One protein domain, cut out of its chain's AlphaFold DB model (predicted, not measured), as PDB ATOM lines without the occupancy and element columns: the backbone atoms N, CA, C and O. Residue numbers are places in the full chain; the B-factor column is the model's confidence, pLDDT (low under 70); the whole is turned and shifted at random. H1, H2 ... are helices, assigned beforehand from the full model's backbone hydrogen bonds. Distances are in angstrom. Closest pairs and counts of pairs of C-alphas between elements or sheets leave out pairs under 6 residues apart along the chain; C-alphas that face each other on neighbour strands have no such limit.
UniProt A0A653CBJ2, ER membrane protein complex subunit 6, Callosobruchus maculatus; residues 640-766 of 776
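What this domain is: This is residues 640 to 766 of the 776 residues of the protein "ER membrane protein complex subunit 6" of Callosobruchus maculatus (UniProt A0A653CBJ2). Three long helices make a loose, elongated body: H1 and H2 form a helical hairpin and H5 packs along H1, while the short helices H3 and H4 form the return from H2 to H5 at one end. Beyond the other end H6 and H7 make an arm that touches no other helix, and residues 728 to 734, 736 to 741, 744 to 752 and 754 to 766 stick out. The printed part has 127 residues with seven named helices, H1 to H7 in chain order, and no named strand; the class is all helix. The whole is loose, with a radius of gyration of the C-alphas of 19.2 A, and it spans 65 by 31 by 22 A, the arm adding to its length.

How they stand to each other: H1, residues 640 to 661, and H2, residues 667 to 687, form a hairpin: they touch, closest at the C-alphas of Ala 659 and Gly 669, 6.3 A apart, and run opposite ways at a steep tilt of 37 degrees, only just past shallow. H3, residues 692 to 695, is close to H2 but not clearly touching, the C-alphas of Leu 685 and Trp 693 being the closest at 6.4 A. H4, residues 700 to 705, touches residues 677 to 681 of H2 alone, closest at the C-alphas of Trp 681 and Leu 704, 6.2 A apart, at a shallow tilt of 27 degrees, opposite ways. H5, residues 708 to 728, touches H1, closest at the C-alphas of Gly 656 and Trp 719, 4.2 A apart, at a shallow tilt of 25 degrees, the same way. H4 and H5 meet only through their link. H6, residues 732 to 745, and H7, residues 752 to 764, are apart from each other; H6 is only just apart from H5, with closest C-alphas 8.3 A apart. In H1, H2, H5 and H6 every O i to N i+4 pair is within hydrogen-bond range, against 1 of 2 in H4 and 8 of 9 in H7; H3 is too short for such a pair.

Where its parts are: H1 begins at C-alpha 640, at (26.541, 42.390, -63.845), and is 31.6 A long from first to last C-alpha. H2 is 30.4 A long and H5 29.4 A. H6 is 20.4 A long. H7 is 19.7 A long and ends at C-alpha 764, at (32.544, 15.301, -15.105).

The domain as a whole: The C-alphas farthest apart are those of Lys 695 and Asn 766, 66.2 A. The printed part has no cut and no long link. Confidence is low, under 70, in residues 726 to 766.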
ATOM      1  N   ASN A 640      27.564  43.070 -64.647       85.06
ATOM      2  CA  ASN A 640      26.541  42.390 -63.845       85.06
ATOM      3  C   ASN A 640      27.007  41.005 -63.348       85.06
ATOM      4  O   ASN A 640      26.569  40.559 -62.286       85.06
ATOM      5  N   LEU A 641      27.881  40.315 -64.091       83.25
ATOM      6  CA  LEU A 641      28.458  39.032 -63.693       83.25
ATOM      7  C   LEU A 641      29.545  39.195 -62.620       83.25
ATOM      8  O   LEU A 641      29.480  38.486 -61.619       83.25
ATOM      9  N   SER A 642      30.487  40.131 -62.780       83.38
ATOM     10  CA  SER A 642      31.553  40.375 -61.794       83.38
ATOM     11  C   SER A 642      30.994  40.858 -60.451       83.38
ATOM     12  O   SER A 642      31.397  40.346 -59.408       83.38
ATOM     13  N   ILE A 643      29.993  41.749 -60.461       83.88
ATOM     14  CA  ILE A 643      29.275  42.182 -59.247       83.88
ATOM     15  C   ILE A 643      28.603  40.984 -58.554       83.88
ATOM     16  O   ILE A 643      28.698  40.830 -57.334       83.88
ATOM     17  N   VAL A 644      27.948  40.092 -59.310       86.75
ATOM     18  CA  VAL A 644      27.325  38.882 -58.744       86.75
ATOM     19  C   VAL A 644      28.368  37.898 -58.206       86.75
ATOM     20  O   VAL A 644      28.121  37.276 -57.174       86.75
ATOM     21  N   GLU A 645      29.523  37.753 -58.854       86.69
ATOM     22  CA  GLU A 645      30.605  36.881 -58.385       86.69
ATOM     23  C   GLU A 645      31.256  37.413 -57.101       86.69
ATOM     24  O   GLU A 645      31.412  36.629 -56.161       86.69
ATOM     25  N   TYR A 646      31.501  38.727 -57.002       88.38
ATOM     26  CA  TYR A 646      31.957  39.392 -55.777       88.38
ATOM     27  C   TYR A 646      30.973  39.172 -54.617       88.38
ATOM     28  O   TYR A 646      31.339  38.623 -53.572       88.38
ATOM     29  N   CYS A 647      29.689  39.478 -54.827       88.00
ATOM     30  CA  CYS A 647      28.653  39.245 -53.821       88.00
ATOM     31  C   CYS A 647      28.544  37.759 -53.430       88.00
ATOM     32  O   CYS A 647      28.371  37.449 -52.249       88.00
ATOM     33  N   ARG A 648      28.705  36.818 -54.376       88.31
ATOM     34  CA  ARG A 648      28.678  35.376 -54.073       88.31
ATOM     35  C   ARG A 648      29.910  34.929 -53.278       88.31
ATOM     36  O   ARG A 648      29.762  34.085 -52.393       88.31
ATOM     37  N   THR A 649      31.100  35.496 -53.515       90.00
ATOM     38  CA  THR A 649      32.266  35.265 -52.640       90.00
ATOM     39  C   THR A 649      32.037  35.795 -51.227       90.00
ATOM     40  O   THR A 649      32.266  35.046 -50.278       90.00
ATOM     41  N   SER A 650      31.506  37.013 -51.066       91.94
ATOM     42  CA  SER A 650      31.213  37.596 -49.749       91.94
ATOM     43  C   SER A 650      30.175  36.780 -48.975       91.94
ATOM     44  O   SER A 650      30.405  36.440 -47.816       91.94
ATOM     45  N   VAL A 651      29.075  36.368 -49.619       92.62
ATOM     46  CA  VAL A 651      28.065  35.483 -49.006       92.62
ATOM     47  C   VAL A 651      28.663  34.128 -48.616       92.62
ATOM     48  O   VAL A 651      28.319  33.592 -47.564       92.62
ATOM     49  N   SER A 652      29.588  33.580 -49.407       93.31
ATOM     50  CA  SER A 652      30.240  32.295 -49.104       93.31
ATOM     51  C   SER A 652      31.214  32.397 -47.925       93.31
ATOM     52  O   SER A 652      31.241  31.503 -47.085       93.31
ATOM     53  N   ALA A 653      31.947  33.510 -47.803       94.25
ATOM     54  CA  ALA A 653      32.786  33.782 -46.637       94.25
ATOM     55  C   ALA A 653      31.938  33.975 -45.365       94.25
ATOM     56  O   ALA A 653      32.154  33.284 -44.371       94.25
ATOM     57  N   ILE A 654      30.914  34.837 -45.415       94.31
ATOM     58  CA  ILE A 654      30.024  35.124 -44.275       94.31
ATOM     59  C   ILE A 654      29.268  33.864 -43.827       94.31
ATOM     60  O   ILE A 654      29.177  33.598 -42.628       94.31
ATOM     61  N   SER A 655      28.752  33.058 -44.762       94.75
ATOM     62  CA  SER A 655      28.094  31.785 -44.424       94.75
ATOM     63  C   SER A 655      29.074  30.737 -43.891       94.75
ATOM     64  O   SER A 655      28.713  29.998 -42.979       94.75
ATOM     65  N   GLY A 656      30.322  30.705 -44.372       93.94
ATOM     66  CA  GLY A 656      31.374  29.867 -43.790       93.94
ATOM     67  C   GLY A 656      31.660  30.254 -42.340       93.94
ATOM     68  O   GLY A 656      31.679  29.399 -41.454       93.94
ATOM     69  N   CYS A 657      31.786  31.555 -42.072       93.31
ATOM     70  CA  CYS A 657      31.978  32.071 -40.722       93.31
ATOM     71  C   CYS A 657      30.799  31.745 -39.790       93.31
ATOM     72  O   CYS A 657      31.026  31.240 -38.692       93.31
ATOM     73  N   THR A 658      29.547  31.974 -40.208       93.56
ATOM     74  CA  THR A 658      28.378  31.687 -39.353       93.56
ATOM     75  C   THR A 658      28.171  30.191 -39.125       93.56
ATOM     76  O   THR A 658      27.921  29.796 -37.988       93.56
ATOM     77  N   ALA A 659      28.378  29.337 -40.134       93.38
ATOM     78  CA  ALA A 659      28.387  27.883 -39.951       93.38
ATOM     79  C   ALA A 659      29.475  27.422 -38.966       93.38
ATOM     80  O   ALA A 659      29.265  26.466 -38.217       93.38
ATOM     81  N   GLY A 660      30.625  28.109 -38.959       89.75
ATOM     82  CA  GLY A 660      31.730  27.834 -38.045       89.75
ATOM     83  C   GLY A 660      31.433  28.236 -36.601       89.75
ATOM     84  O   GLY A 660      31.653  27.435 -35.696       89.75
ATOM     85  N   VAL A 661      30.864  29.427 -36.383       88.62
ATOM     86  CA  VAL A 661      30.408  29.889 -35.054       88.62
ATOM     87  C   VAL A 661      29.283  29.000 -34.508       88.62
ATOM     88  O   VAL A 661      29.277  28.680 -33.323       88.62
ATOM     89  N   LEU A 662      28.368  28.541 -35.368       86.06
ATOM     90  CA  LEU A 662      27.301  27.598 -35.009       86.06
ATOM     91  C   LEU A 662      27.796  26.154 -34.789       86.06
ATOM     92  O   LEU A 662      26.995  25.287 -34.439       86.06
ATOM     93  N   GLY A 663      29.083  25.862 -35.011       85.69
ATOM     94  CA  GLY A 663      29.659  24.528 -34.820       85.69
ATOM     95  C   GLY A 663      29.082  23.446 -35.743       85.69
ATOM     96  O   GLY A 663      29.159  22.260 -35.419       85.69
ATOM     97  N   LEU A 664      28.489  23.827 -36.883       87.88
ATOM     98  CA  LEU A 664      27.894  22.877 -37.824       87.88
ATOM     99  C   LEU A 664      28.994  22.005 -38.432       87.88
ATOM    100  O   LEU A 664      29.887  22.511 -39.103       87.88
ATOM    101  N   THR A 665      28.924  20.692 -38.227       87.19
ATOM    102  CA  THR A 665      29.939  19.731 -38.689       87.19
ATOM    103  C   THR A 665      29.376  18.751 -39.719       87.19
ATOM    104  O   THR A 665      28.170  18.505 -39.797       87.19
ATOM    105  N   GLY A 666      30.265  18.200 -40.553       86.81
ATOM    106  CA  GLY A 666      29.915  17.205 -41.568       86.81
ATOM    107  C   GLY A 666      28.836  17.688 -42.545       86.81
ATOM    108  O   GLY A 666      28.901  18.796 -43.079       86.81
ATOM    109  N   LEU A 667      27.833  16.839 -42.782       87.56
ATOM    110  CA  LEU A 667      26.791  17.067 -43.786       87.56
ATOM    111  C   LEU A 667      25.908  18.295 -43.486       87.56
ATOM    112  O   LEU A 667      25.457  18.955 -44.419       87.56
ATOM    113  N   TYR A 668      25.719  18.665 -42.215       89.62
ATOM    114  CA  TYR A 668      24.932  19.849 -41.843       89.62
ATOM    115  C   TYR A 668      25.593  21.160 -42.294       89.62
ATOM    116  O   TYR A 668      24.902  22.064 -42.760       89.62
ATOM    117  N   GLY A 669      26.930  21.235 -42.257       88.62
ATOM    118  CA  GLY A 669      27.671  22.360 -42.833       88.62
ATOM    119  C   GLY A 669      27.519  22.439 -44.357       88.62
ATOM    120  O   GLY A 669      27.348  23.527 -44.903       88.62
ATOM    121  N   ALA A 670      27.502  21.303 -45.058       88.12
ATOM    122  CA  ALA A 670      27.272  21.279 -46.506       88.12
ATOM    123  C   ALA A 670      25.836  21.705 -46.883       88.12
ATOM    124  O   ALA A 670      25.645  22.450 -47.844       88.12
ATOM    125  N   LEU A 671      24.827  21.292 -46.103       92.25
ATOM    126  CA  LEU A 671      23.439  21.733 -46.287       92.25
ATOM    127  C   LEU A 671      23.269  23.240 -46.034       92.25
ATOM    128  O   LEU A 671      22.553  23.900 -46.787       92.25
ATOM    129  N   PHE A 672      23.958  23.802 -45.036       94.00
ATOM    130  CA  PHE A 672      23.917  25.240 -44.751       94.00
ATOM    131  C   PHE A 672      24.475  26.086 -45.908       94.00
ATOM    132  O   PHE A 672      23.854  27.077 -46.294       94.00
ATOM    133  N   PHE A 673      25.575  25.659 -46.543       92.81
ATOM    134  CA  PHE A 673      26.077  26.298 -47.768       92.81
ATOM    135  C   PHE A 673      25.042  26.264 -48.907       92.81
ATOM    136  O   PHE A 673      24.782  27.284 -49.544       92.81
ATOM    137  N   MET A 674      24.391  25.118 -49.135       92.12
ATOM    138  CA  MET A 674      23.350  24.991 -50.166       92.12
ATOM    139  C   MET A 674      22.126  25.883 -49.884       92.12
ATOM    140  O   MET A 674      21.545  26.447 -50.815       92.12
ATOM    141  N   PHE A 675      21.761  26.067 -48.613       93.06
ATOM    142  CA  PHE A 675      20.729  27.020 -48.198       93.06
ATOM    143  C   PHE A 675      21.159  28.476 -48.446       93.06
ATOM    144  O   PHE A 675      20.401  29.244 -49.035       93.06
ATOM    145  N   ALA A 676      22.394  28.851 -48.095       92.19
ATOM    146  CA  ALA A 676      22.920  30.195 -48.346       92.19
ATOM    147  C   ALA A 676      22.954  30.540 -49.850       92.19
ATOM    148  O   ALA A 676      22.514  31.620 -50.248       92.19
ATOM    149  N   VAL A 677      23.397  29.606 -50.701       91.44
ATOM    150  CA  VAL A 677      23.445  29.789 -52.164       91.44
ATOM    151  C   VAL A 677      22.045  29.909 -52.776       91.44
ATOM    152  O   VAL A 677      21.825  30.773 -53.627       91.44
ATOM    153  N   THR A 678      21.081  29.084 -52.351       90.81
ATOM    154  CA  THR A 678      19.702  29.154 -52.878       90.81
ATOM    155  C   THR A 678      18.946  30.389 -52.379       90.81
ATOM    156  O   THR A 678      18.243  31.020 -53.170       90.81
ATOM    157  N   SER A 679      19.158  30.799 -51.125       91.38
ATOM    158  CA  SER A 679      18.624  32.046 -50.563       91.38
ATOM    159  C   SER A 679      19.165  33.282 -51.296       91.38
ATOM    160  O   SER A 679      18.388  34.121 -51.753       91.38
ATOM    161  N   PHE A 680      20.481  33.360 -51.529       91.31
ATOM    162  CA  PHE A 680      21.091  34.456 -52.291       91.31
ATOM    163  C   PHE A 680      20.599  34.512 -53.749       91.31
ATOM    164  O   PHE A 680      20.292  35.588 -54.264       91.31
ATOM    165  N   TRP A 681      20.441  33.358 -54.407       91.44
ATOM    166  CA  TRP A 681      19.845  33.277 -55.745       91.44
ATOM    167  C   TRP A 681      18.401  33.806 -55.778       91.44
ATOM    168  O   TRP A 681      18.043  34.556 -56.688       91.44
ATOM    169  N   PHE A 682      17.586  33.473 -54.771       90.50
ATOM    170  CA  PHE A 682      16.224  33.995 -54.646       90.50
ATOM    171  C   PHE A 682      16.214  35.510 -54.381       90.50
ATOM    172  O   PHE A 682      15.476  36.238 -55.041       90.50
ATOM    173  N   MET A 683      17.088  36.004 -53.496       88.50
ATOM    174  CA  MET A 683      17.245  37.433 -53.202       88.50
ATOM    175  C   MET A 683      17.604  38.247 -54.455       88.50
ATOM    176  O   MET A 683      17.010  39.301 -54.688       88.50
ATOM    177  N   LEU A 684      18.519  37.751 -55.300       87.38
ATOM    178  CA  LEU A 684      18.861  38.394 -56.574       87.38
ATOM    179  C   LEU A 684      17.667  38.448 -57.540       87.38
ATOM    180  O   LEU A 684      17.439  39.480 -58.167       87.38
ATOM    181  N   LEU A 685      16.882  37.368 -57.650       86.31
ATOM    182  CA  LEU A 685      15.685  37.345 -58.500       86.31
ATOM    183  C   LEU A 685      14.575  38.265 -57.974       86.31
ATOM    184  O   LEU A 685      13.914  38.926 -58.772       86.31
ATOM    185  N   PHE A 686      14.402  38.358 -56.654       86.12
ATOM    186  CA  PHE A 686      13.459  39.288 -56.035       86.12
ATOM    187  C   PHE A 686      13.884  40.747 -56.271       86.12
ATOM    188  O   PHE A 686      13.090  41.555 -56.747       86.12
ATOM    189  N   LYS A 687      15.168  41.075 -56.051       83.94
ATOM    190  CA  LYS A 687      15.727  42.422 -56.271       83.94
ATOM    191  C   LYS A 687      15.704  42.858 -57.744       83.94
ATOM    192  O   LYS A 687      15.580  44.053 -58.009       83.94
ATOM    193  N   ALA A 688      15.813  41.915 -58.684       79.88
ATOM    194  CA  ALA A 688      15.718  42.151 -60.128       79.88
ATOM    195  C   ALA A 688      14.271  42.149 -60.676       79.88
ATOM    196  O   ALA A 688      14.064  42.483 -61.847       79.88
ATOM    197  N   GLY A 689      13.288  41.778 -59.847       79.00
ATOM    198  CA  GLY A 689      11.881  41.585 -60.203       79.00
ATOM    199  C   GLY A 689      11.610  40.279 -60.963       79.00
ATOM    200  O   GLY A 689      12.339  39.903 -61.887       79.00
ATOM    201  N   LEU A 690      10.522  39.593 -60.590       71.38
ATOM    202  CA  LEU A 690      10.193  38.231 -61.048       71.38
ATOM    203  C   LEU A 690       9.974  38.109 -62.567       71.38
ATOM    204  O   LEU A 690      10.262  37.053 -63.132       71.38
ATOM    205  N   ASP A 691       9.573  39.195 -63.231       70.00
ATOM    206  CA  ASP A 691       9.446  39.278 -64.694       70.00
ATOM    207  C   ASP A 691      10.609  40.041 -65.348       70.00
ATOM    208  O   ASP A 691      11.063  39.702 -66.449       70.00
ATOM    209  N   SER A 692      11.145  41.052 -64.658       74.94
ATOM    210  CA  SER A 692      12.187  41.949 -65.169       74.94
ATOM    211  C   SER A 692      13.615  41.397 -65.098       74.94
ATOM    212  O   SER A 692      14.491  41.977 -65.738       74.94
ATOM    213  N   TRP A 693      13.874  40.253 -64.447       78.06
ATOM    214  CA  TRP A 693      15.203  39.605 -64.439       78.06
ATOM    215  C   TRP A 693      15.797  39.392 -65.843       78.06
ATOM    216  O   TRP A 693      17.017  39.445 -66.000       78.06
ATOM    217  N   LYS A 694      14.950  39.225 -66.874       74.44
ATOM    218  CA  LYS A 694      15.341  39.126 -68.297       74.44
ATOM    219  C   LYS A 694      16.025  40.390 -68.854       74.44
ATOM    220  O   LYS A 694      16.491  40.360 -69.989       74.44
ATOM    221  N   LYS A 695      16.041  41.501 -68.104       74.69
ATOM    222  CA  LYS A 695      16.826  42.715 -68.394       74.69
ATOM    223  C   LYS A 695      18.233  42.665 -67.789       74.69
ATOM    224  O   LYS A 695      19.103  43.384 -68.244       74.69
ATOM    225  N   TYR A 696      18.472  41.848 -66.764       76.94
ATOM    226  CA  TYR A 696      19.729  41.859 -66.002       76.94
ATOM    227  C   TYR A 696      20.588  40.615 -66.250       76.94
ATOM    228  O   TYR A 696      21.814  40.711 -66.263       76.94
ATOM    229  N   PHE A 697      19.956  39.454 -66.470       81.56
ATOM    230  CA  PHE A 697      20.630  38.156 -66.536       81.56
ATOM    231  C   PHE A 697      20.121  37.273 -67.682       81.56
ATOM    232  O   PHE A 697      18.920  37.075 -67.850       81.56
ATOM    233  N   ILE A 698      21.053  36.640 -68.403       76.62
ATOM    234  CA  ILE A 698      20.765  35.754 -69.546       76.62
ATOM    235  C   ILE A 698      19.986  34.491 -69.120       76.62
ATOM    236  O   ILE A 698      19.137  33.997 -69.859       76.62
ATOM    237  N   SER A 699      20.288  33.918 -67.946       81.94
ATOM    238  CA  SER A 699      19.715  32.632 -67.522       81.94
ATOM    239  C   SER A 699      19.707  32.438 -66.006       81.94
ATOM    240  O   SER A 699      20.753  32.448 -65.355       81.94
ATOM    241  N   ARG A 700      18.521  32.130 -65.460       84.00
ATOM    242  CA  ARG A 700      18.312  31.789 -64.038       84.00
ATOM    243  C   ARG A 700      19.156  30.595 -63.568       84.00
ATOM    244  O   ARG A 700      19.585  30.581 -62.421       84.00
ATOM    245  N   LYS A 701      19.419  29.611 -64.443       82.56
ATOM    246  CA  LYS A 701      20.266  28.441 -64.122       82.56
ATOM    247  C   LYS A 701      21.755  28.805 -64.089       82.56
ATOM    248  O   LYS A 701      22.476  28.303 -63.237       82.56
ATOM    249  N   SER A 702      22.185  29.709 -64.973       79.62
ATOM    250  CA  SER A 702      23.555  30.250 -65.006       79.62
ATOM    251  C   SER A 702      23.881  31.009 -63.711       79.62
ATOM    252  O   SER A 702      24.928  30.796 -63.110       79.62
ATOM    253  N   LEU A 703      22.925  31.810 -63.216       82.38
ATOM    254  CA  LEU A 703      23.046  32.562 -61.959       82.38
ATOM    255  C   LEU A 703      23.286  31.663 -60.725       82.38
ATOM    256  O   LEU A 703      23.976  32.082 -59.794       82.38
ATOM    257  N   LEU A 704      22.725  30.446 -60.729       83.38
ATOM    258  CA  LEU A 704      22.834  29.469 -59.638       83.38
ATOM    259  C   LEU A 704      24.079  28.580 -59.757       83.38
ATOM    260  O   LEU A 704      24.704  28.296 -58.745       83.38
ATOM    261  N   LEU A 705      24.417  28.112 -60.966       78.00
ATOM    262  CA  LEU A 705      25.403  27.040 -61.176       78.00
ATOM    263  C   LEU A 705      26.813  27.520 -61.559       78.00
ATOM    264  O   LEU A 705      27.765  26.752 -61.404       78.00
ATOM    265  N   ASN A 706      26.982  28.752 -62.045       79.06
ATOM    266  CA  ASN A 706      28.313  29.259 -62.390       79.06
ATOM    267  C   ASN A 706      29.154  29.498 -61.125       79.06
ATOM    268  O   ASN A 706      28.670  30.033 -60.130       79.06
ATOM    269  N   GLY A 707      30.428  29.098 -61.169       73.88
ATOM    270  CA  GLY A 707      31.419  29.374 -60.120       73.88
ATOM    271  C   GLY A 707      31.278  28.586 -58.809       73.88
ATOM    272  O   GLY A 707      32.213  28.608 -58.013       73.88
ATOM    273  N   VAL A 708      30.172  27.863 -58.570       79.75
ATOM    274  CA  VAL A 708      29.816  27.277 -57.251       79.75
ATOM    275  C   VAL A 708      30.962  26.516 -56.578       79.75
ATOM    276  O   VAL A 708      31.179  26.699 -55.387       79.75
ATOM    277  N   PHE A 709      31.741  25.721 -57.319       84.25
ATOM    278  CA  PHE A 709      32.881  24.977 -56.763       84.25
ATOM    279  C   PHE A 709      34.015  25.867 -56.220       84.25
ATOM    280  O   PHE A 709      34.644  25.498 -55.234       84.25
ATOM    281  N   GLY A 710      34.264  27.038 -56.818       84.88
ATOM    282  CA  GLY A 710      35.246  28.002 -56.305       84.88
ATOM    283  C   GLY A 710      34.751  28.701 -55.037       84.88
ATOM    284  O   GLY A 710      35.480  28.820 -54.059       84.88
ATOM    285  N   HIS A 711      33.471  29.074 -55.010       88.56
ATOM    286  CA  HIS A 711      32.839  29.675 -53.833       88.56
ATOM    287  C   HIS A 711      32.660  28.667 -52.674       88.56
ATOM    288  O   HIS A 711      32.733  29.030 -51.504       88.56
ATOM    289  N   PHE A 712      32.496  27.378 -52.982       91.44
ATOM    290  CA  PHE A 712      32.496  26.296 -51.993       91.44
ATOM    291  C   PHE A 712      33.864  26.139 -51.310       91.44
ATOM    292  O   PHE A 712      33.922  25.856 -50.115       91.44
ATOM    293  N   PHE A 713      34.969  26.390 -52.024       92.19
ATOM    294  CA  PHE A 713      36.301  26.418 -51.415       92.19
ATOM    295  C   PHE A 713      36.460  27.591 -50.434       92.19
ATOM    296  O   PHE A 713      36.932  27.377 -49.319       92.19
ATOM    297  N   THR A 714      36.008  28.803 -50.787       92.25
ATOM    298  CA  THR A 714      36.066  29.949 -49.856       92.25
ATOM    299  C   THR A 714      35.158  29.750 -48.640       92.25
ATOM    300  O   THR A 714      35.565  30.075 -47.528       92.25
ATOM    301  N   TYR A 715      33.986  29.125 -48.817       94.50
ATOM    302  CA  TYR A 715      33.144  28.668 -47.707       94.50
ATOM    303  C   TYR A 715      33.892  27.698 -46.779       94.50
ATOM    304  O   TYR A 715      33.962  27.945 -45.576       94.50
ATOM    305  N   ILE A 716      34.491  26.626 -47.321       92.75
ATOM    306  CA  ILE A 716      35.231  25.626 -46.531       92.75
ATOM    307  C   ILE A 716      36.391  26.267 -45.768       92.75
ATOM    308  O   ILE A 716      36.593  25.936 -44.601       92.75
ATOM    309  N   LEU A 717      37.143  27.178 -46.389       91.25
ATOM    310  CA  LEU A 717      38.282  27.840 -45.754       91.25
ATOM    311  C   LEU A 717      37.821  28.639 -44.523       91.25
ATOM    312  O   LEU A 717      38.324  28.411 -43.423       91.25
ATOM    313  N   CYS A 718      36.802  29.491 -44.664       91.88
ATOM    314  CA  CYS A 718      36.248  30.265 -43.547       91.88
ATOM    315  C   CYS A 718      35.616  29.373 -42.460       91.88
ATOM    316  O   CYS A 718      35.840  29.589 -41.268       91.88
ATOM    317  N   TRP A 719      34.865  28.345 -42.869       92.25
ATOM    318  CA  TRP A 719      34.208  27.373 -41.989       92.25
ATOM    319  C   TRP A 719      35.212  26.582 -41.144       92.25
ATOM    320  O   TRP A 719      35.114  26.548 -39.916       92.25
ATOM    321  N   THR A 720      36.222  25.991 -41.786       88.75
ATOM    322  CA  THR A 720      37.250  25.201 -41.097       88.75
ATOM    323  C   THR A 720      38.165  26.067 -40.239       88.75
ATOM    324  O   THR A 720      38.512  25.639 -39.142       88.75
ATOM    325  N   PHE A 721      38.497  27.293 -40.658       89.50
ATOM    326  CA  PHE A 721      39.299  28.221 -39.857       89.50
ATOM    327  C   PHE A 721      38.612  28.586 -38.528       89.50
ATOM    328  O   PHE A 721      39.234  28.484 -37.464       89.50
ATOM    329  N   ILE A 722      37.320  28.940 -38.554       86.25
ATOM    330  CA  ILE A 722      36.581  29.287 -37.328       86.25
ATOM    331  C   ILE A 722      36.324  28.056 -36.445       86.25
ATOM    332  O   ILE A 722      36.514  28.137 -35.231       86.25
ATOM    333  N   ILE A 723      35.996  26.889 -37.013       83.56
ATOM    334  CA  ILE A 723      35.875  25.655 -36.215       83.56
ATOM    335  C   ILE A 723      37.217  25.279 -35.572       83.56
ATOM    336  O   ILE A 723      37.260  24.993 -34.377       83.56
ATOM    337  N   LEU A 724      38.327  25.311 -36.319       81.81
ATOM    338  CA  LEU A 724      39.640  24.927 -35.798       81.81
ATOM    339  C   LEU A 724      40.085  25.852 -34.657       81.81
ATOM    340  O   LEU A 724      40.568  25.366 -33.636       81.81
ATOM    341  N   THR A 725      39.897  27.164 -34.799       77.94
ATOM    342  CA  THR A 725      40.244  28.147 -33.757       77.94
ATOM    343  C   THR A 725      39.367  27.996 -32.510       77.94
ATOM    344  O   THR A 725      39.907  27.875 -31.407       77.94
ATOM    345  N   MET A 726      38.041  27.877 -32.664       68.19
ATOM    346  CA  MET A 726      37.111  27.651 -31.546       68.19
ATOM    347  C   MET A 726      37.377  26.336 -30.798       68.19
ATOM    348  O   MET A 726      37.359  26.302 -29.566       68.19
ATOM    349  N   PHE A 727      37.670  25.241 -31.509       66.06
ATOM    350  CA  PHE A 727      37.970  23.964 -30.858       66.06
ATOM    351  C   PHE A 727      39.373  23.927 -30.238       66.06
ATOM    352  O   PHE A 727      39.500  23.451 -29.107       66.06
ATOM    353  N   LYS A 728      40.407  24.440 -30.922       62.12
ATOM    354  CA  LYS A 728      41.819  24.243 -30.541       62.12
ATOM    355  C   LYS A 728      42.392  25.302 -29.589       62.12
ATOM    356  O   LYS A 728      43.230  24.941 -28.772       62.12
ATOM    357  N   PHE A 729      41.963  26.566 -29.672       57.44
ATOM    358  CA  PHE A 729      42.567  27.671 -28.901       57.44
ATOM    359  C   PHE A 729      41.712  28.204 -27.740       57.44
ATOM    360  O   PHE A 729      42.247  28.834 -26.834       57.44
ATOM    361  N   TRP A 730      40.401  27.954 -27.729       53.75
ATOM    362  CA  TRP A 730      39.503  28.463 -26.683       53.75
ATOM    363  C   TRP A 730      39.566  27.562 -25.422       53.75
ATOM    364  O   TRP A 730      39.246  26.370 -25.534       53.75
ATOM    365  N   PRO A 731      39.972  28.051 -24.232       60.09
ATOM    366  CA  PRO A 731      40.044  27.228 -23.018       60.09
ATOM    367  C   PRO A 731      38.644  26.827 -22.517       60.09
ATOM    368  O   PRO A 731      37.643  27.455 -22.872       60.09
ATOM    369  N   LEU A 732      38.547  25.758 -21.711       57.22
ATOM    370  CA  LEU A 732      37.250  25.145 -21.367       57.22
ATOM    371  C   LEU A 732      36.270  26.113 -20.686       57.22
ATOM    372  O   LEU A 732      35.089  26.095 -21.016       57.22
ATOM    373  N   GLU A 733      36.748  26.983 -19.798       55.56
ATOM    374  CA  GLU A 733      35.896  27.926 -19.056       55.56
ATOM    375  C   GLU A 733      35.236  28.959 -19.986       55.56
ATOM    376  O   GLU A 733      34.038  29.244 -19.892       55.56
ATOM    377  N   LEU A 734      35.984  29.428 -20.987       55.34
ATOM    378  CA  LEU A 734      35.482  30.315 -22.034       55.34
ATOM    379  C   LEU A 734      34.566  29.586 -23.034       55.34
ATOM    380  O   LEU A 734      33.646  30.210 -23.573       55.34
ATOM    381  N   LYS A 735      34.735  28.268 -23.246       58.00
ATOM    382  CA  LYS A 735      33.753  27.441 -23.982       58.00
ATOM    383  C   LYS A 735      32.411  27.401 -23.242       58.00
ATOM    384  O   LYS A 735      31.375  27.606 -23.872       58.00
ATOM    385  N   THR A 736      32.414  27.219 -21.917       59.00
ATOM    386  CA  THR A 736      31.182  27.268 -21.110       59.00
ATOM    387  C   THR A 736      30.516  28.644 -21.118       59.00
ATOM    388  O   THR A 736      29.300  28.701 -21.291       59.00
ATOM    389  N   CYS A 737      31.265  29.751 -21.026       52.22
ATOM    390  CA  CYS A 737      30.682  31.098 -21.113       52.22
ATOM    391  C   CYS A 737      29.979  31.357 -22.453       52.22
ATOM    392  O   CYS A 737      28.841  31.826 -22.459       52.22
ATOM    393  N   LEU A 738      30.607  31.014 -23.586       54.28
ATOM    394  CA  LEU A 738      30.004  31.225 -24.909       54.28
ATOM    395  C   LEU A 738      28.726  30.388 -25.094       54.28
ATOM    396  O   LEU A 738      27.730  30.890 -25.616       54.28
ATOM    397  N   PHE A 739      28.712  29.152 -24.582       55.59
ATOM    398  CA  PHE A 739      27.518  28.301 -24.572       55.59
ATOM    399  C   PHE A 739      26.401  28.879 -23.685       55.59
ATOM    400  O   PHE A 739      25.230  28.835 -24.055       55.59
ATOM    401  N   HIS A 740      26.751  29.492 -22.547       54.03
ATOM    402  CA  HIS A 740      25.795  30.156 -21.654       54.03
ATOM    403  C   HIS A 740      25.192  31.436 -22.255       54.03
ATOM    404  O   HIS A 740      24.033  31.753 -21.978       54.03
ATOM    405  N   VAL A 741      25.954  32.158 -23.085       55.91
ATOM    406  CA  VAL A 741      25.472  33.318 -23.852       55.91
ATOM    407  C   VAL A 741      24.557  32.866 -24.990       55.91
ATOM    408  O   VAL A 741      23.432  33.352 -25.078       55.91
ATOM    409  N   PHE A 742      24.962  31.881 -25.802       51.16
ATOM    410  CA  PHE A 742      24.095  31.327 -26.853       51.16
ATOM    411  C   PHE A 742      22.787  30.762 -26.283       51.16
ATOM    412  O   PHE A 742      21.716  31.073 -26.798       51.16
ATOM    413  N   SER A 743      22.849  30.037 -25.162       50.25
ATOM    414  CA  SER A 743      21.669  29.502 -24.471       50.25
ATOM    415  C   SER A 743      20.738  30.575 -23.882       50.25
ATOM    416  O   SER A 743      19.607  30.242 -23.535       50.25
ATOM    417  N   ARG A 744      21.178  31.837 -23.756       49.84
ATOM    418  CA  ARG A 744      20.312  32.989 -23.432       49.84
ATOM    419  C   ARG A 744      19.720  33.670 -24.668       49.84
ATOM    420  O   ARG A 744      18.722  34.365 -24.536       49.84
ATOM    421  N   VAL A 745      20.319  33.490 -25.846       49.81
ATOM    422  CA  VAL A 745      19.815  34.030 -27.122       49.81
ATOM    423  C   VAL A 745      18.799  33.076 -27.765       49.81
ATOM    424  O   VAL A 745      17.833  33.525 -28.375       49.81
ATOM    425  N   THR A 746      18.966  31.761 -27.599       45.31
ATOM    426  CA  THR A 746      18.001  30.744 -28.047       45.31
ATOM    427  C   THR A 746      17.046  30.358 -26.913       45.31
ATOM    428  O   THR A 746      17.242  29.332 -26.258       45.31
ATOM    429  N   ASP A 747      16.032  31.186 -26.656       39.19
ATOM    430  CA  ASP A 747      15.108  30.960 -25.536       39.19
ATOM    431  C   ASP A 747      14.280  29.656 -25.678       39.19
ATOM    432  O   ASP A 747      13.960  29.153 -26.758       39.19
ATOM    433  N   SER A 748      13.975  29.103 -24.514       47.47
ATOM    434  CA  SER A 748      13.275  27.875 -24.157       47.47
ATOM    435  C   SER A 748      12.133  27.398 -25.081       47.47
ATOM    436  O   SER A 748      10.957  27.725 -24.892       47.47
ATOM    437  N   ARG A 749      12.445  26.455 -25.996       46.97
ATOM    438  CA  ARG A 749      11.450  25.451 -26.456       46.97
ATOM    439  C   ARG A 749      11.936  24.139 -27.103       46.97
ATOM    440  O   ARG A 749      11.093  23.352 -27.524       46.97
ATOM    441  N   ILE A 750      13.242  23.849 -27.177       50.59
ATOM    442  CA  ILE A 750      13.761  22.638 -27.859       50.59
ATOM    443  C   ILE A 750      14.271  21.596 -26.835       50.59
ATOM    444  O   ILE A 750      15.255  21.862 -26.142       50.59
ATOM    445  N   PRO A 751      13.673  20.386 -26.738       47.09
ATOM    446  CA  PRO A 751      13.989  19.419 -25.674       47.09
ATOM    447  C   PRO A 751      15.373  18.756 -25.799       47.09
ATOM    448  O   PRO A 751      15.893  18.219 -24.821       47.09
ATOM    449  N   ILE A 752      15.998  18.810 -26.981       47.09
ATOM    450  CA  ILE A 752      17.300  18.182 -27.269       47.09
ATOM    451  C   ILE A 752      18.402  18.715 -26.330       47.09
ATOM    452  O   ILE A 752      19.224  17.943 -25.834       47.09
ATOM    453  N   CYS A 753      18.390  20.016 -26.025       43.81
ATOM    454  CA  CYS A 753      19.432  20.674 -25.233       43.81
ATOM    455  C   CYS A 753      19.500  20.172 -23.777       43.81
ATOM    456  O   CYS A 753      20.594  20.015 -23.232       43.81
ATOM    457  N   GLN A 754      18.355  19.849 -23.159       44.72
ATOM    458  CA  GLN A 754      18.307  19.411 -21.755       44.72
ATOM    459  C   GLN A 754      18.986  18.052 -21.527       44.72
ATOM    460  O   GLN A 754      19.577  17.823 -20.470       44.72
ATOM    461  N   ASN A 755      18.937  17.152 -22.513       43.12
ATOM    462  CA  ASN A 755      19.572  15.838 -22.404       43.12
ATOM    463  C   ASN A 755      21.097  15.931 -22.553       43.12
ATOM    464  O   ASN A 755      21.820  15.307 -21.777       43.12
ATOM    465  N   VAL A 756      21.597  16.778 -23.461       48.25
ATOM    466  CA  VAL A 756      23.042  17.031 -23.618       48.25
ATOM    467  C   VAL A 756      23.642  17.601 -22.327       48.25
ATOM    468  O   VAL A 756      24.680  17.124 -21.867       48.25
ATOM    469  N   GLN A 757      22.956  18.556 -21.688       46.28
ATOM    470  CA  GLN A 757      23.404  19.163 -20.431       46.28
ATOM    471  C   GLN A 757      23.485  18.139 -19.279       46.28
ATOM    472  O   GLN A 757      24.463  18.129 -18.530       46.28
ATOM    473  N   LYS A 758      22.512  17.219 -19.177       46.47
ATOM    474  CA  LYS A 758      22.531  16.118 -18.193       46.47
ATOM    475  C   LYS A 758      23.652  15.105 -18.455       46.47
ATOM    476  O   LYS A 758      24.281  14.643 -17.503       46.47
ATOM    477  N   CYS A 759      23.938  14.778 -19.718       43.12
ATOM    478  CA  CYS A 759      25.062  13.909 -20.076       43.12
ATOM    479  C   CYS A 759      26.418  14.540 -19.725       43.12
ATOM    480  O   CYS A 759      27.263  13.862 -19.144       43.12
ATOM    481  N   PHE A 760      26.612  15.832 -20.011       43.72
ATOM    482  CA  PHE A 760      27.888  16.515 -19.773       43.72
ATOM    483  C   PHE A 760      28.273  16.540 -18.284       43.72
ATOM    484  O   PHE A 760      29.388  16.158 -17.929       43.72
ATOM    485  N   ILE A 761      27.322  16.878 -17.402       50.25
ATOM    486  CA  ILE A 761      27.523  16.859 -15.940       50.25
ATOM    487  C   ILE A 761      27.886  15.445 -15.454       50.25
ATOM    488  O   ILE A 761      28.796  15.272 -14.643       50.25
ATOM    489  N   ARG A 762      27.229  14.403 -15.986       39.88
ATOM    490  CA  ARG A 762      27.481  13.010 -15.576       39.88
ATOM    491  C   ARG A 762      28.856  12.484 -16.012       39.88
ATOM    492  O   ARG A 762      29.390  11.596 -15.352       39.88
ATOM    493  N   CYS A 763      29.457  13.050 -17.060       41.56
ATOM    494  CA  CYS A 763      30.838  12.757 -17.458       41.56
ATOM    495  C   CYS A 763      31.898  13.458 -16.591       41.56
ATOM    496  O   CYS A 763      33.036  12.997 -16.556       41.56
ATOM    497  N   GLN A 764      31.562  14.551 -15.896       43.34
ATOM    498  CA  GLN A 764      32.544  15.301 -15.105       43.34
ATOM    499  C   GLN A 764      32.877  14.614 -13.768       43.34
ATOM    500  O   GLN A 764      34.017  14.680 -13.318       43.34
ATOM    501  N   ASN A 765      31.916  13.887 -13.184       41.91
ATOM    502  CA  ASN A 765      32.070  13.216 -11.886       41.91
ATOM    503  C   ASN A 765      32.769  11.842 -11.950       41.91
ATOM    504  O   ASN A 765      33.106  11.293 -10.906       41.91
ATOM    505  N   ASN A 766      33.001  11.280 -13.145       43.28
ATOM    506  CA  ASN A 766      33.642   9.972 -13.327       43.28
ATOM    507  C   ASN A 766      34.993  10.105 -14.055       43.28
ATOM    508  O   ASN A 766      35.082   9.937 -15.272       43.28
TER     509      ASN A 766